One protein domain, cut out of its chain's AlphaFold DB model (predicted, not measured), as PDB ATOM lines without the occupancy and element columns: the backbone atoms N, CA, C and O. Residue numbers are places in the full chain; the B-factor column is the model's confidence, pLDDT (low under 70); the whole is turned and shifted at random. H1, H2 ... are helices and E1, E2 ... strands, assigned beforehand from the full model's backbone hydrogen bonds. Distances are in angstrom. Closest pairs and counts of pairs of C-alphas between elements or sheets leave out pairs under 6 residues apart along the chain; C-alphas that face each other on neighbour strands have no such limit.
ATOM      1  N   LEU A  24      15.612  40.836 -22.598       87.56
ATOM      2  CA  LEU A  24      15.464  39.518 -23.198       87.56
ATOM      3  C   LEU A  24      16.363  39.437 -24.430       87.56
ATOM      4  O   LEU A  24      16.386  40.358 -25.242       87.56
ATOM      5  N   MET A  25      17.070  38.322 -24.569       91.56
ATOM      6  CA  MET A  25      17.799  37.964 -25.777       91.56
ATOM      7  C   MET A  25      17.460  36.518 -26.125       91.56
ATOM      8  O   MET A  25      17.607  35.634 -25.282       91.56
ATOM      9  N   LEU A  26      16.982  36.296 -27.344       92.38
ATOM     10  CA  LEU A  26      16.643  34.986 -27.892       92.38
ATOM     11  C   LEU A  26      17.380  34.785 -29.209       92.38
ATOM     12  O   LEU A  26      17.607  35.756 -29.928       92.38
ATOM     13  N   ALA A  27      17.721  33.539 -29.517       95.06
ATOM     14  CA  ALA A  27      18.377  33.156 -30.756       95.06
ATOM     15  C   ALA A  27      17.894  31.773 -31.180       95.06
ATOM     16  O   ALA A  27      17.814  30.882 -30.334       95.06
ATOM     17  N   ASP A  28      17.558  31.615 -32.455       95.19
ATOM     18  CA  ASP A  28      17.131  30.343 -33.038       95.19
ATOM     19  C   ASP A  28      17.136  30.432 -34.573       95.19
ATOM     20  O   ASP A  28      17.323  31.511 -35.153       95.19
ATOM     21  N   PHE A  29      16.908  29.299 -35.229       93.69
ATOM     22  CA  PHE A  29      16.748  29.219 -36.672       93.69
ATOM     23  C   PHE A  29      15.447  29.892 -37.115       93.69
ATOM     24  O   PHE A  29      14.360  29.519 -36.680       93.69
ATOM     25  N   ASP A  30      15.540  30.866 -38.017       92.06
ATOM     26  CA  ASP A  30      14.384  31.560 -38.606       92.06
ATOM     27  C   ASP A  30      13.958  30.966 -39.951       92.06
ATOM     28  O   ASP A  30      12.929  31.322 -40.527       92.06
ATOM     29  N   SER A  31      14.768  30.052 -40.472       88.62
ATOM     30  CA  SER A  31      14.544  29.410 -41.749       88.62
ATOM     31  C   SER A  31      15.246  28.063 -41.800       88.62
ATOM     32  O   SER A  31      16.314  27.842 -41.224       88.62
ATOM     33  N   PHE A  32      14.643  27.150 -42.547       82.38
ATOM     34  CA  PHE A  32      15.253  25.880 -42.869       82.38
ATOM     35  C   PHE A  32      15.205  25.677 -44.372       82.38
ATOM     36  O   PHE A  32      14.137  25.645 -44.987       82.38
ATOM     37  N   HIS A  33      16.379  25.536 -44.972       66.31
ATOM     38  CA  HIS A  33      16.466  25.065 -46.339       66.31
ATOM     39  C   HIS A  33      16.210  23.567 -46.290       66.31
ATOM     40  O   HIS A  33      17.035  22.821 -45.770       66.31
ATOM     41  N   ARG A  34      15.076  23.114 -46.836       53.47
ATOM     42  CA  ARG A  34      14.951  21.700 -47.188       53.47
ATOM     43  C   ARG A  34      16.147  21.372 -48.063       53.47
ATOM     44  O   ARG A  34      16.361  22.050 -49.075       53.47
ATOM     45  N   LYS A  55       6.140  11.478 -54.553       40.22
ATOM     46  CA  LYS A  55       6.265  12.569 -53.578       40.22
ATOM     47  C   LYS A  55       4.928  12.754 -52.868       40.22
ATOM     48  O   LYS A  55       3.962  13.150 -53.523       40.22
ATOM     49  N   ASP A  56       4.873  12.472 -51.574       43.16
ATOM     50  CA  ASP A  56       3.766  12.924 -50.738       43.16
ATOM     51  C   ASP A  56       4.151  14.305 -50.178       43.16
ATOM     52  O   ASP A  56       5.083  14.458 -49.391       43.16
ATOM     53  N   GLU A  57       3.501  15.359 -50.675       52.19
ATOM     54  CA  GLU A  57       3.862  16.775 -50.467       52.19
ATOM     55  C   GLU A  57       3.526  17.313 -49.055       52.19
ATOM     56  O   GLU A  57       3.313  18.510 -48.866       52.19
ATOM     57  N   THR A  58       3.475  16.462 -48.027       57.97
ATOM     58  CA  THR A  58       2.898  16.791 -46.708       57.97
ATOM     59  C   THR A  58       3.622  17.886 -45.918       57.97
ATOM     60  O   THR A  58       3.032  18.479 -45.017       57.97
ATOM     61  N   LEU A  59       4.885  18.175 -46.237       63.16
ATOM     62  CA  LEU A  59       5.717  19.152 -45.522       63.16
ATOM     63  C   LEU A  59       6.217  20.302 -46.422       63.16
ATOM     64  O   LEU A  59       7.187  20.984 -46.093       63.16
ATOM     65  N   ALA A  60       5.562  20.540 -47.562       64.75
ATOM     66  CA  ALA A  60       5.835  21.675 -48.443       64.75
ATOM     67  C   ALA A  60       4.917  22.869 -48.111       64.75
ATOM     68  O   ALA A  60       4.017  23.212 -48.875       64.75
ATOM     69  N   ALA A  61       5.122  23.503 -46.955       69.75
ATOM     70  CA  ALA A  61       4.376  24.697 -46.550       69.75
ATOM     71  C   ALA A  61       5.296  25.757 -45.925       69.75
ATOM     72  O   ALA A  61       6.379  25.446 -45.429       69.75
ATOM     73  N   TYR A  62       4.864  27.021 -45.945       71.06
ATOM     74  CA  TYR A  62       5.563  28.093 -45.234       71.06
ATOM     75  C   TYR A  62       5.602  27.782 -43.732       71.06
ATOM     76  O   TYR A  62       4.566  27.475 -43.143       71.06
ATOM     77  N   GLY A  63       6.794  27.820 -43.129       75.25
ATOM     78  CA  GLY A  63       6.999  27.444 -41.726       75.25
ATOM     79  C   GLY A  63       6.845  25.945 -41.435       75.25
ATOM     80  O   GLY A  63       6.735  25.568 -40.269       75.25
ATOM     81  N   ALA A  64       6.808  25.087 -42.464       83.69
ATOM     82  CA  ALA A  64       6.779  23.641 -42.262       83.69
ATOM     83  C   ALA A  64       8.034  23.173 -41.507       83.69
ATOM     84  O   ALA A  64       9.127  23.698 -41.750       83.69
ATOM     85  N   PRO A  65       7.897  22.181 -40.614       87.25
ATOM     86  CA  PRO A  65       9.036  21.669 -39.883       87.25
ATOM     87  C   PRO A  65       9.993  20.911 -40.800       87.25
ATOM     88  O   PRO A  65       9.586  20.305 -41.800       87.25
ATOM     89  N   ILE A  66      11.258  20.873 -40.393       88.94
ATOM     90  CA  ILE A  66      12.162  19.799 -40.794       88.94
ATOM     91  C   ILE A  66      12.002  18.653 -39.800       88.94
ATOM     92  O   ILE A  66      11.945  18.863 -38.590       88.94
ATOM     93  N   VAL A  67      11.904  17.440 -40.337       90.31
ATOM     94  CA  VAL A  67      11.879  16.197 -39.569       90.31
ATOM     95  C   VAL A  67      13.176  15.477 -39.907       90.31
ATOM     96  O   VAL A  67      13.262  14.853 -40.959       90.31
ATOM     97  N   ALA A  68      14.187  15.631 -39.062       90.19
ATOM     98  CA  ALA A  68      15.541  15.148 -39.312       90.19
ATOM     99  C   ALA A  68      15.834  13.900 -38.475       90.19
ATOM    100  O   ALA A  68      15.446  13.808 -37.312       90.19
ATOM    101  N   GLY A  69      16.542  12.940 -39.049       89.69
ATOM    102  CA  GLY A  69      17.094  11.805 -38.321       89.69
ATOM    103  C   GLY A  69      18.245  11.171 -39.083       89.69
ATOM    104  O   GLY A  69      18.864  11.806 -39.936       89.69
ATOM    105  N   TRP A  70      18.511   9.903 -38.782       88.19
ATOM    106  CA  TRP A  70      19.605   9.152 -39.389       88.19
ATOM    107  C   TRP A  70      19.101   7.868 -40.031       88.19
ATOM    108  O   TRP A  70      18.238   7.177 -39.479       88.19
ATOM    109  N   ASP A  71      19.670   7.526 -41.183       84.75
ATOM    110  CA  ASP A  71      19.501   6.202 -41.765       84.75
ATOM    111  C   ASP A  71      20.275   5.137 -40.960       84.75
ATOM    112  O   ASP A  71      21.038   5.423 -40.032       84.75
ATOM    113  N   THR A  72      20.115   3.866 -41.326       85.75
ATOM    114  CA  THR A  72      20.811   2.757 -40.651       85.75
ATOM    115  C   THR A  72      22.334   2.786 -40.813       85.75
ATOM    116  O   THR A  72      23.029   2.043 -40.123       85.75
ATOM    117  N   ASN A  73      22.855   3.610 -41.725       88.00
ATOM    118  CA  ASN A  73      24.281   3.802 -41.964       88.00
ATOM    119  C   ASN A  73      24.835   5.035 -41.229       88.00
ATOM    120  O   ASN A  73      26.028   5.312 -41.343       88.00
ATOM    121  N   GLY A  74      23.998   5.761 -40.478       84.94
ATOM    122  CA  GLY A  74      24.374   6.988 -39.777       84.94
ATOM    123  C   GLY A  74      24.449   8.224 -40.678       84.94
ATOM    124  O   GLY A  74      25.094   9.199 -40.301       84.94
ATOM    125  N   SER A  75      23.838   8.184 -41.862       86.00
ATOM    126  CA  SER A  75      23.749   9.326 -42.779       86.00
ATOM    127  C   SER A  75      22.497  10.152 -42.496       86.00
ATOM    128  O   SER A  75      21.465   9.594 -42.122       86.00
ATOM    129  N   ASP A  76      22.581  11.465 -42.713       85.88
ATOM    130  CA  ASP A  76      21.458  12.383 -42.511       85.88
ATOM    131  C   ASP A  76      20.270  12.036 -43.421       85.88
ATOM    132  O   ASP A  76      20.425  11.805 -44.626       85.88
ATOM    133  N   LEU A  77      19.073  12.011 -42.832       85.00
ATOM    134  CA  LEU A  77      17.813  11.721 -43.507       85.00
ATOM    135  C   LEU A  77      16.731  12.718 -43.075       85.00
ATOM    136  O   LEU A  77      16.323  12.735 -41.915       85.00
ATOM    137  N   ASP A  78      16.214  13.486 -44.036       88.38
ATOM    138  CA  ASP A  78      15.021  14.318 -43.862       88.38
ATOM    139  C   ASP A  78      13.766  13.497 -44.215       88.38
ATOM    140  O   ASP A  78      13.586  13.065 -45.356       88.38
ATOM    141  N   TYR A  79      12.870  13.288 -43.250       85.38
ATOM    142  CA  TYR A  79      11.608  12.580 -43.465       85.38
ATOM    143  C   TYR A  79      10.567  13.479 -44.155       85.38
ATOM    144  O   TYR A  79      10.440  14.674 -43.879       85.38
ATOM    145  N   GLU A  80       9.737  12.888 -45.017       85.38
ATOM    146  CA  GLU A  80       8.650  13.604 -45.708       85.38
ATOM    147  C   GLU A  80       7.418  13.860 -44.818       85.38
ATOM    148  O   GLU A  80       6.518  14.615 -45.193       85.38
ATOM    149  N   THR A  81       7.377  13.255 -43.628       84.94
ATOM    150  CA  THR A  81       6.283  13.365 -42.658       84.94
ATOM    151  C   THR A  81       6.807  13.300 -41.226       84.94
ATOM    152  O   THR A  81       7.811  12.650 -40.954       84.94
ATOM    153  N   TYR A  82       6.096  13.930 -40.291       86.62
ATOM    154  CA  TYR A  82       6.360  13.812 -38.851       86.62
ATOM    155  C   TYR A  82       5.732  12.552 -38.231       86.62
ATOM    156  O   TYR A  82       5.938  12.278 -37.050       86.62
ATOM    157  N   LEU A  83       4.951  11.781 -39.001       90.50
ATOM    158  CA  LEU A  83       4.322  10.531 -38.559       90.50
ATOM    159  C   LEU A  83       5.315   9.356 -38.591       90.50
ATOM    160  O   LEU A  83       5.072   8.325 -39.216       90.50
ATOM    161  N   VAL A  84       6.445   9.532 -37.913       87.00
ATOM    162  CA  VAL A  84       7.502   8.531 -37.738       87.00
ATOM    163  C   VAL A  84       7.428   7.920 -36.333       87.00
ATOM    164  O   VAL A  84       6.756   8.476 -35.456       87.00
ATOM    165  N   PRO A  85       8.086   6.773 -36.074       90.38
ATOM    166  CA  PRO A  85       8.155   6.221 -34.728       90.38
ATOM    167  C   PRO A  85       8.693   7.248 -33.725       90.38
ATOM    168  O   PRO A  85       9.593   8.032 -34.022       90.38
ATOM    169  N   GLN A  86       8.140   7.241 -32.515       90.94
ATOM    170  CA  GLN A  86       8.561   8.167 -31.471       90.94
ATOM    171  C   GLN A  86      10.061   8.014 -31.181       90.94
ATOM    172  O   GLN A  86      10.542   6.905 -30.952       90.94
ATOM    173  N   GLY A  87      10.781   9.136 -31.167       88.62
ATOM    174  CA  GLY A  87      12.230   9.166 -30.948       88.62
ATOM    175  C   GLY A  87      13.071   8.800 -32.175       88.62
ATOM    176  O   GLY A  87      14.288   8.749 -32.055       88.62
ATOM    177  N   ALA A  88      12.454   8.552 -33.337       88.38
ATOM    178  CA  ALA A  88      13.179   8.279 -34.582       88.38
ATOM    179  C   ALA A  88      13.639   9.544 -35.326       88.38
ATOM    180  O   ALA A  88      14.460   9.443 -36.238       88.38
ATOM    181  N   ALA A  89      13.094  10.709 -34.974       91.94
ATOM    182  CA  ALA A  89      13.437  11.980 -35.594       91.94
ATOM    183  C   ALA A  89      13.355  13.139 -34.598       91.94
ATOM    184  O   ALA A  89      12.485  13.153 -33.719       91.94
ATOM    185  N   ASP A  90      14.208  14.131 -34.822       91.56
ATOM    186  CA  ASP A  90      14.097  15.469 -34.267       91.56
ATOM    187  C   ASP A  90      13.203  16.318 -35.181       91.56
ATOM    188  O   ASP A  90      13.343  16.320 -36.406       91.56
ATOM    189  N   ILE A  91      12.250  17.038 -34.586       91.31
ATOM    190  CA  ILE A  91      11.304  17.891 -35.312       91.31
ATOM    191  C   ILE A  91      11.620  19.346 -34.982       91.31
ATOM    192  O   ILE A  91      11.463  19.777 -33.839       91.31
ATOM    193  N   LEU A  92      12.037  20.102 -35.992       90.44
ATOM    194  CA  LEU A  92      12.515  21.477 -35.867       90.44
ATOM    195  C   LEU A  92      11.554  22.423 -36.592       90.44
ATOM    196  O   LEU A  92      11.230  22.199 -37.757       90.44
ATOM    197  N   PHE A  93      11.117  23.490 -35.923       90.25
ATOM    198  CA  PHE A  93      10.261  24.530 -36.505       90.25
ATOM    199  C   PHE A  93      11.029  25.844 -36.604       90.25
ATOM    200  O   PHE A  93      11.677  26.217 -35.627       90.25
ATOM    201  N   PRO A  94      10.978  26.546 -37.750       91.38
ATOM    202  CA  PRO A  94      11.619  27.844 -37.856       91.38
ATOM    203  C   PRO A  94      10.851  28.856 -37.000       91.38
ATOM    204  O   PRO A  94       9.617  28.840 -36.943       91.38
ATOM    205  N   VAL A  95      11.581  29.741 -36.334       91.81
ATOM    206  CA  VAL A  95      11.007  30.773 -35.475       91.81
ATOM    207  C   VAL A  95      10.622  31.994 -36.301       91.81
ATOM    208  O   VAL A  95      11.458  32.628 -36.941       91.81
ATOM    209  N   ASP A  96       9.348  32.379 -36.225       92.19
ATOM    210  CA  ASP A  96       8.879  33.682 -36.698       92.19
ATOM    211  C   ASP A  96       9.165  34.753 -35.633       92.19
ATOM    212  O   ASP A  96       8.378  34.997 -34.708       92.19
ATOM    213  N   PHE A  97      10.336  35.377 -35.755       93.38
ATOM    214  CA  PHE A  97      10.791  36.407 -34.825       93.38
ATOM    215  C   PHE A  97       9.948  37.682 -34.858       93.38
ATOM    216  O   PHE A  97       9.867  38.351 -33.830       93.38
ATOM    217  N   GLU A  98       9.292  38.007 -35.972       93.94
ATOM    218  CA  GLU A  98       8.419  39.184 -36.066       93.94
ATOM    219  C   GLU A  98       7.162  38.978 -35.218       93.94
ATOM    220  O   GLU A  98       6.821  39.808 -34.367       93.94
ATOM    221  N   THR A  99       6.524  37.813 -35.368       91.50
ATOM    222  CA  THR A  99       5.385  37.426 -34.528       91.50
ATOM    223  C   THR A  99       5.783  37.385 -33.050       91.50
ATOM    224  O   THR A  99       5.054  37.894 -32.190       91.50
ATOM    225  N   TYR A 100       6.956  36.831 -32.730       89.25
ATOM    226  CA  TYR A 100       7.428  36.758 -31.348       89.25
ATOM    227  C   TYR A 100       7.784  38.137 -30.766       89.25
ATOM    228  O   TYR A 100       7.469  38.415 -29.609       89.25
ATOM    229  N   ALA A 101       8.384  39.035 -31.551       91.62
ATOM    230  CA  ALA A 101       8.678  40.404 -31.135       91.62
ATOM    231  C   ALA A 101       7.392  41.180 -30.828       91.62
ATOM    232  O   ALA A 101       7.275  41.767 -29.749       91.62
ATOM    233  N   ALA A 102       6.398  41.118 -31.722       90.50
ATOM    234  CA  ALA A 102       5.089  41.736 -31.508       90.50
ATOM    235  C   ALA A 102       4.429  41.219 -30.220       90.50
ATOM    236  O   ALA A 102       3.883  41.987 -29.422       90.50
ATOM    237  N   PHE A 103       4.538  39.912 -29.980       87.19
ATOM    238  CA  PHE A 103       4.038  39.282 -28.772       87.19
ATOM    239  C   PHE A 103       4.750  39.768 -27.504       87.19
ATOM    240  O   PHE A 103       4.082  40.200 -26.562       87.19
ATOM    241  N   VAL A 104       6.086  39.756 -27.472       85.50
ATOM    242  CA  VAL A 104       6.860  40.241 -26.319       85.50
ATOM    243  C   VAL A 104       6.545  41.708 -26.042       85.50
ATOM    244  O   VAL A 104       6.224  42.044 -24.906       85.50
ATOM    245  N   MET A 105       6.517  42.563 -27.067       87.50
ATOM    246  CA  MET A 105       6.186  43.987 -26.920       87.50
ATOM    247  C   MET A 105       4.768  44.221 -26.379       87.50
ATOM    248  O   MET A 105       4.550  45.171 -25.629       87.50
ATOM    249  N   SER A 106       3.806  43.342 -26.685       86.81
ATOM    250  CA  SER A 106       2.460  43.412 -26.090       86.81
ATOM    251  C   SER A 106       2.470  43.162 -24.575       86.81
ATOM    252  O   SER A 106       1.663  43.727 -23.834       86.81
ATOM    253  N   LEU A 107       3.421  42.353 -24.097       81.56
ATOM    254  CA  LEU A 107       3.630  42.058 -22.682       81.56
ATOM    255  C   LEU A 107       4.571  43.056 -22.010       81.56
ATOM    256  O   LEU A 107       4.541  43.162 -20.785       81.56
ATOM    257  N   THR A 108       5.384  43.794 -22.763       78.88
ATOM    258  CA  THR A 108       6.317  44.808 -22.254       78.88
ATOM    259  C   THR A 108       6.198  46.123 -23.039       78.88
ATOM    260  O   THR A 108       7.117  46.501 -23.760       78.88
ATOM    261  N   PRO A 109       5.107  46.901 -22.868       76.88
ATOM    262  CA  PRO A 109       4.844  48.085 -23.701       76.88
ATOM    263  C   PRO A 109       5.892  49.203 -23.596       76.88
ATOM    264  O   PRO A 109       5.961  50.074 -24.456       76.88
ATOM    265  N   SER A 110       6.679  49.213 -22.515       81.50
ATOM    266  CA  SER A 110       7.782  50.156 -22.304       81.50
ATOM    267  C   SER A 110       9.094  49.720 -22.960       81.50
ATOM    268  O   SER A 110      10.010  50.531 -23.045       81.50
ATOM    269  N   SER A 111       9.198  48.461 -23.389       83.88
ATOM    270  CA  SER A 111      10.381  47.909 -24.039       83.88
ATOM    271  C   SER A 111      10.273  48.033 -25.554       83.88
ATOM    272  O   SER A 111       9.193  47.981 -26.142       83.88
ATOM    273  N   LYS A 112      11.424  48.151 -26.200       90.19
ATOM    274  CA  LYS A 112      11.582  48.028 -27.646       90.19
ATOM    275  C   LYS A 112      12.182  46.670 -27.966       90.19
ATOM    276  O   LYS A 112      12.871  46.086 -27.136       90.19
ATOM    277  N   ALA A 113      11.925  46.191 -29.175       92.69
ATOM    278  CA  ALA A 113      12.502  44.968 -29.708       92.69
ATOM    279  C   ALA A 113      13.325  45.273 -30.963       92.69
ATOM    280  O   ALA A 113      12.985  46.177 -31.730       92.69
ATOM    281  N   ARG A 114      14.404  44.518 -31.178       95.69
ATOM    282  CA  ARG A 114      15.170  44.505 -32.430       95.69
ATOM    283  C   ARG A 114      15.489  43.075 -32.825       95.69
ATOM    284  O   ARG A 114      15.886  42.279 -31.977       95.69
ATOM    285  N   ILE A 115      15.351  42.795 -34.114       97.38
ATOM    286  CA  ILE A 115      15.721  41.522 -34.724       97.38
ATOM    287  C   ILE A 115      17.001  41.739 -35.534       97.38
ATOM    288  O   ILE A 115      17.151  42.772 -36.191       97.38
ATOM    289  N   PHE A 116      17.924  40.789 -35.462       97.62
ATOM    290  CA  PHE A 116      19.181  40.793 -36.205       97.62
ATOM    291  C   PHE A 116      19.382  39.438 -36.869       97.62
ATOM    292  O   PHE A 116      19.122  38.411 -36.241       97.62
ATOM    293  N   LYS A 117      19.941  39.416 -38.082       97.06
ATOM    294  CA  LYS A 117      20.614  38.207 -38.564       97.06
ATOM    295  C   LYS A 117      21.854  37.952 -37.708       97.06
ATOM    296  O   LYS A 117      22.456  38.901 -37.200       97.06
ATOM    297  N   SER A 118      22.240  36.685 -37.546       96.31
ATOM    298  CA  SER A 118      23.403  36.317 -36.724       96.31
ATOM    299  C   SER A 118      24.671  37.077 -37.088       96.31
ATOM    300  O   SER A 118      25.355  37.573 -36.197       96.31
ATOM    301  N   GLU A 119      24.941  37.231 -38.384       96.19
ATOM    302  CA  GLU A 119      26.090  37.991 -38.872       96.19
ATOM    303  C   GLU A 119      26.063  39.444 -38.367       96.19
ATOM    304  O   GLU A 119      27.018  39.903 -37.742       96.19
ATOM    305  N   ASP A 120      24.949  40.154 -38.568       96.88
ATOM    306  CA  ASP A 120      24.792  41.553 -38.152       96.88
ATOM    307  C   ASP A 120      24.920  41.721 -36.636       96.88
ATOM    308  O   ASP A 120      25.519  42.689 -36.150       96.88
ATOM    309  N   PHE A 121      24.363  40.771 -35.878       96.38
ATOM    310  CA  PHE A 121      24.476  40.753 -34.427       96.38
ATOM    311  C   PHE A 121      25.941  40.618 -34.001       96.38
ATOM    312  O   PHE A 121      26.443  41.434 -33.226       96.38
ATOM    313  N   LEU A 122      26.653  39.632 -34.542       96.56
ATOM    314  CA  LEU A 122      28.049  39.383 -34.197       96.56
ATOM    315  C   LEU A 122      28.954  40.531 -34.634       96.56
ATOM    316  O   LEU A 122      29.809  40.948 -33.862       96.56
ATOM    317  N   ARG A 123      28.735  41.126 -35.808       95.62
ATOM    318  CA  ARG A 123      29.483  42.323 -36.227       95.62
ATOM    319  C   ARG A 123      29.256  43.511 -35.295       95.62
ATOM    320  O   ARG A 123      30.168  44.307 -35.091       95.62
ATOM    321  N   SER A 124      28.058  43.629 -34.725       95.19
ATOM    322  CA  SER A 124      27.711  44.724 -33.815       95.19
ATOM    323  C   SER A 124      28.239  44.518 -32.390       95.19
ATOM    324  O   SER A 124      28.567  45.498 -31.723       95.19
ATOM    325  N   TYR A 125      28.299  43.270 -31.912       94.25
ATOM    326  CA  TYR A 125      28.502  42.962 -30.488       94.25
ATOM    327  C   TYR A 125      29.633  41.965 -30.185       94.25
ATOM    328  O   TYR A 125      29.991  41.802 -29.025       94.25
ATOM    329  N   GLY A 126      30.201  41.303 -31.193       92.12
ATOM    330  CA  GLY A 126      31.190  40.224 -31.056       92.12
ATOM    331  C   GLY A 126      32.627  40.672 -30.775       92.12
ATOM    332  O   GLY A 126      33.483  39.821 -30.562       92.12
ATOM    333  N   GLY A 127      32.889  41.981 -30.761       93.62
ATOM    334  CA  GLY A 127      34.181  42.537 -30.352       93.62
ATOM    335  C   GLY A 127      35.352  42.172 -31.269       93.62
ATOM    336  O   GLY A 127      35.179  41.850 -32.446       93.62
ATOM    337  N   GLU A 128      36.565  42.261 -30.722       91.50
ATOM    338  CA  GLU A 128      37.808  41.959 -31.445       91.50
ATOM    339  C   GLU A 128      37.979  40.446 -31.665       91.50
ATOM    340  O   GLU A 128      38.564  40.016 -32.663       91.50
ATOM    341  N   GLU A 129      37.417  39.626 -30.775       92.38
ATOM    342  CA  GLU A 129      37.498  38.168 -30.824       92.38
ATOM    343  C   GLU A 129      36.773  37.577 -32.034       92.38
ATOM    344  O   GLU A 129      37.161  36.507 -32.506       92.38
ATOM    345  N   LEU A 130      35.774  38.264 -32.591       94.19
ATOM    346  CA  LEU A 130      35.068  37.798 -33.784       94.19
ATOM    347  C   LEU A 130      36.033  37.491 -34.939       94.19
ATOM    348  O   LEU A 130      35.914  36.453 -35.591       94.19
ATOM    349  N   MET A 131      37.034  38.346 -35.156       91.31
ATOM    350  CA  MET A 131      38.013  38.156 -36.231       91.31
ATOM    351  C   MET A 131      39.002  37.022 -35.936       91.31
ATOM    352  O   MET A 131      39.575  36.456 -36.859       91.31
ATOM    353  N   SER A 132      39.161  36.624 -34.669       93.88
ATOM    354  CA  SER A 132      40.000  35.475 -34.295       93.88
ATOM    355  C   SER A 132      39.418  34.127 -34.732       93.88
ATOM    356  O   SER A 132      40.118  33.115 -34.707       93.88
ATOM    357  N   THR A 133      38.149  34.112 -35.148       94.19
ATOM    358  CA  THR A 133      37.472  32.909 -35.646       94.19
ATOM    359  C   THR A 133      37.634  32.705 -37.152       94.19
ATOM    360  O   THR A 133      37.250  31.659 -37.670       94.19
ATOM    361  N   GLU A 134      38.260  33.657 -37.853       96.56
ATOM    362  CA  GLU A 134      38.610  33.500 -39.259       96.56
ATOM    363  C   GLU A 134      39.655  32.389 -39.433       96.56
ATOM    364  O   GLU A 134      40.714  32.352 -38.801       96.56
ATOM    365  N   THR A 135      39.338  31.439 -40.301       94.94
ATOM    366  CA  THR A 135      40.210  30.316 -40.626       94.94
ATOM    367  C   THR A 135      41.294  30.742 -41.621       94.94
ATOM    368  O   THR A 135      41.245  31.800 -42.240       94.94
ATOM    369  N   ARG A 136      42.310  29.892 -41.825       95.56
ATOM    370  CA  ARG A 136      43.484  30.222 -42.662       95.56
ATOM    371  C   ARG A 136      43.165  30.591 -44.116       95.56
ATOM    372  O   ARG A 136      44.027  31.158 -44.780       95.56
ATOM    373  N   ASN A 137      42.002  30.204 -44.632       94.56
ATOM    374  CA  ASN A 137      41.576  30.506 -46.000       94.56
ATOM    375  C   ASN A 137      40.659  31.745 -46.083       94.56
ATOM    376  O   ASN A 137      40.152  32.023 -47.167       94.56
ATOM    377  N   GLY A 138      40.457  32.466 -44.977       94.06
ATOM    378  CA  GLY A 138      39.639  33.678 -44.911       94.06
ATOM    379  C   GLY A 138      38.165  33.448 -44.578       94.06
ATOM    380  O   GLY A 138      37.423  34.415 -44.458       94.06
ATOM    381  N   TYR A 139      37.728  32.196 -44.427       95.62
ATOM    382  CA  TYR A 139      36.353  31.879 -44.042       95.62
ATOM    383  C   TYR A 139      36.159  32.001 -42.528       95.62
ATOM    384  O   TYR A 139      36.976  31.481 -41.759       95.62
ATOM    385  N   ASN A 140      35.072  32.639 -42.101       96.56
ATOM    386  CA  ASN A 140      34.706  32.828 -40.703       96.56
ATOM    387  C   ASN A 140      33.369  32.116 -40.392       96.56
ATOM    388  O   ASN A 140      32.305  32.638 -40.734       96.56
ATOM    389  N   PRO A 141      33.383  30.964 -39.694       95.69
ATOM    390  CA  PRO A 141      32.181  30.162 -39.456       95.69
ATOM    391  C   PRO A 141      31.121  30.899 -38.629       95.69
ATOM    392  O   PRO A 141      29.928  30.682 -38.825       95.69
ATOM    393  N   LEU A 142      31.520  31.814 -37.735       94.94
ATOM    394  CA  LEU A 142      30.555  32.586 -36.948       94.94
ATOM    395  C   LEU A 142      29.757  33.568 -37.811       94.94
ATOM    396  O   LEU A 142      28.617  33.884 -37.479       94.94
ATOM    397  N   LEU A 143      30.340  34.040 -38.913       94.94
ATOM    398  CA  LEU A 143      29.697  34.976 -39.831       94.94
ATOM    399  C   LEU A 143      28.993  34.271 -40.992       94.94
ATOM    400  O   LEU A 143      28.000  34.792 -41.492       94.94
ATOM    401  N   GLU A 144      29.479  33.100 -41.403       94.12
ATOM    402  CA  GLU A 144      29.084  32.486 -42.674       94.12
ATOM    403  C   GLU A 144      28.195  31.238 -42.538       94.12
ATOM    404  O   GLU A 144      27.394  30.985 -43.438       94.12
ATOM    405  N   ASP A 145      28.252  30.479 -41.435       93.19
ATOM    406  CA  ASP A 145      27.475  29.228 -41.325       93.19
ATOM    407  C   ASP A 145      26.038  29.441 -40.868       93.19
ATOM    408  O   ASP A 145      25.106  28.811 -41.366       93.19
ATOM    409  N   PHE A 146      25.834  30.351 -39.919       92.88
ATOM    410  CA  PHE A 146      24.553  30.519 -39.229       92.88
ATOM    411  C   PHE A 146      23.659  31.568 -39.897       92.88
ATOM    412  O   PHE A 146      22.947  32.328 -39.236       92.88
ATOM    413  N   THR A 147      23.678  31.613 -41.230       92.81
ATOM    414  CA  THR A 147      22.895  32.567 -42.037       92.81
ATOM    415  C   THR A 147      21.386  32.399 -41.862       92.81
ATOM    416  O   THR A 147      20.631  33.355 -42.019       92.81
ATOM    417  N   ASN A 148      20.929  31.211 -41.471       92.50
ATOM    418  CA  ASN A 148      19.531  30.896 -41.174       92.50
ATOM    419  C   ASN A 148      19.163  31.078 -39.690       92.50
ATOM    420  O   ASN A 148      18.137  30.581 -39.241       92.50
ATOM    421  N   THR A 149      20.019  31.738 -38.911       95.81
ATOM    422  CA  THR A 149      19.780  32.046 -37.499       95.81
ATOM    423  C   THR A 149      19.528  33.542 -37.337       95.81
ATOM    424  O   THR A 149      20.078  34.372 -38.077       95.81
ATOM    425  N   SER A 150      18.659  33.881 -36.392       97.38
ATOM    426  CA  SER A 150      18.337  35.259 -36.036       97.38
ATOM    427  C   SER A 150      18.316  35.445 -34.527       97.38
ATOM    428  O   SER A 150      18.098  34.502 -33.768       97.38
ATOM    429  N   PHE A 151      18.548  36.684 -34.105       97.12
ATOM    430  CA  PHE A 151      18.494  37.124 -32.720       97.12
ATOM    431  C   PHE A 151      17.349  38.109 -32.527       97.12
ATOM    432  O   PHE A 151      17.198  39.033 -33.322       97.12
ATOM    433  N   LEU A 152      16.617  37.984 -31.424       95.62
ATOM    434  CA  LEU A 152      15.698  39.001 -30.922       95.62
ATOM    435  C   LEU A 152      16.224  39.547 -29.603       95.62
ATOM    436  O   LEU A 152      16.446  38.784 -28.664       95.62
ATOM    437  N   THR A 153      16.372  40.865 -29.510       94.25
ATOM    438  CA  THR A 153      16.777  41.557 -28.282       94.25
ATOM    439  C   THR A 153      15.743  42.588 -27.853       94.25
ATOM    440  O   THR A 153      15.107  43.221 -28.700       94.25
ATOM    441  N   THR A 154      15.578  42.777 -26.539       90.50
ATOM    442  CA  THR A 154      14.730  43.835 -25.969       90.50
ATOM    443  C   THR A 154      15.506  44.826 -25.108       90.50
ATOM    444  O   THR A 154      16.483  44.464 -24.448       90.50
ATOM    445  N   PHE A 155      15.082  46.094 -25.118       86.50
ATOM    446  CA  PHE A 155      15.714  47.193 -24.378       86.50
ATOM    447  C   PHE A 155      14.786  48.361 -24.072       86.50
ATOM    448  O   PHE A 155      13.695  48.439 -24.676       86.50
TER     449      PHE A 155
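This is residues 24 to 34 and 55 to 155 of the 155 residues of the protein "Protein arginine methyltransferase NDUFAF7" of Dictyocha speculum (UniProt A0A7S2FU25). Two small lobes stand well separated, each built on a three-stranded antiparallel sheet: in the larger, the sheet E1 - E6 - E5 has H1 over one face and H2 over the other, with the short helices H3 and H4 reaching out past H2; in the smaller, the sheet E3 - E2 - E4 has loops but no named helix. Residues 93 to 96 bridge the lobes, and the chain also passes between them across a cut. The printed part has 112 residues, in the order E1 E2 E3 E4 H1 E5 H2 H3 H4 E6, with under half in named elements; its class is mixed. It is loose, with a radius of gyration of the C-alphas of 17.7 A, and flat, spanning 46 by 44 by 23 A.

Start at E1, residues 25 to 29, an edge strand antiparallel to the inner strand E6, residues 149 to 154; N 26 and O 152 are 2.9 A apart, within hydrogen-bond range. On E6's other side find E5, residues 113 to 117, also antiparallel, with N 114 and O 153 at 2.9 A. Beyond the cut, E2, residues 66 to 70, forms a hairpin with E3, residues 76 to 78; N 69 and O 77 are 2.9 A apart. E2 also pairs, staggered, with antiparallel E4, residues 90 to 92: N 68 and O 90 are 2.9 A apart. E2 and E6 are apart. H1, residues 97 to 107, is on the sheet E1 E6 E5 at a height of 9.3 A and runs along the strands; its closest C-alphas to E5 are those of Ala 101 and Ala 113, 6.1 A. H2, residues 118 to 125, is on the opposite face, over E5, at a height of 8.5 A. H4, residues 141 to 144, touches H2, closest at C-alphas 119 and 143, 4.8 A, and only just touches H3, residues 129 to 133, with 3 pairs of C-alphas within 8 A. In H1 and H2 every O i to N i+4 pair is within range; H3 has 0 of 1, but 2 of 2 O i to N i+3 pairs, and H4 is too short for an O i to N i+4 pair.

Find C-alpha 25 at (17.799, 37.964, -25.777), where E1 begins its 14.0 A. H1 starts at C-alpha 97, (10.791, 36.407, -34.825), and is 15.2 A long. E6, 17.2 A, ends at C-alpha 154, (14.730, 43.835, -25.969).

The C-alphas of Asn 73 and Ser 110 are farthest apart, 53.0 A. Residues 35 to 54 are not printed; C-alphas 34 and 55 are 14.1 A apart across this cut. E3 to E4 is a long link. Mean pLDDT of the printed part is 87.9, with residues 33 to 34 and 55 to 61 under 70.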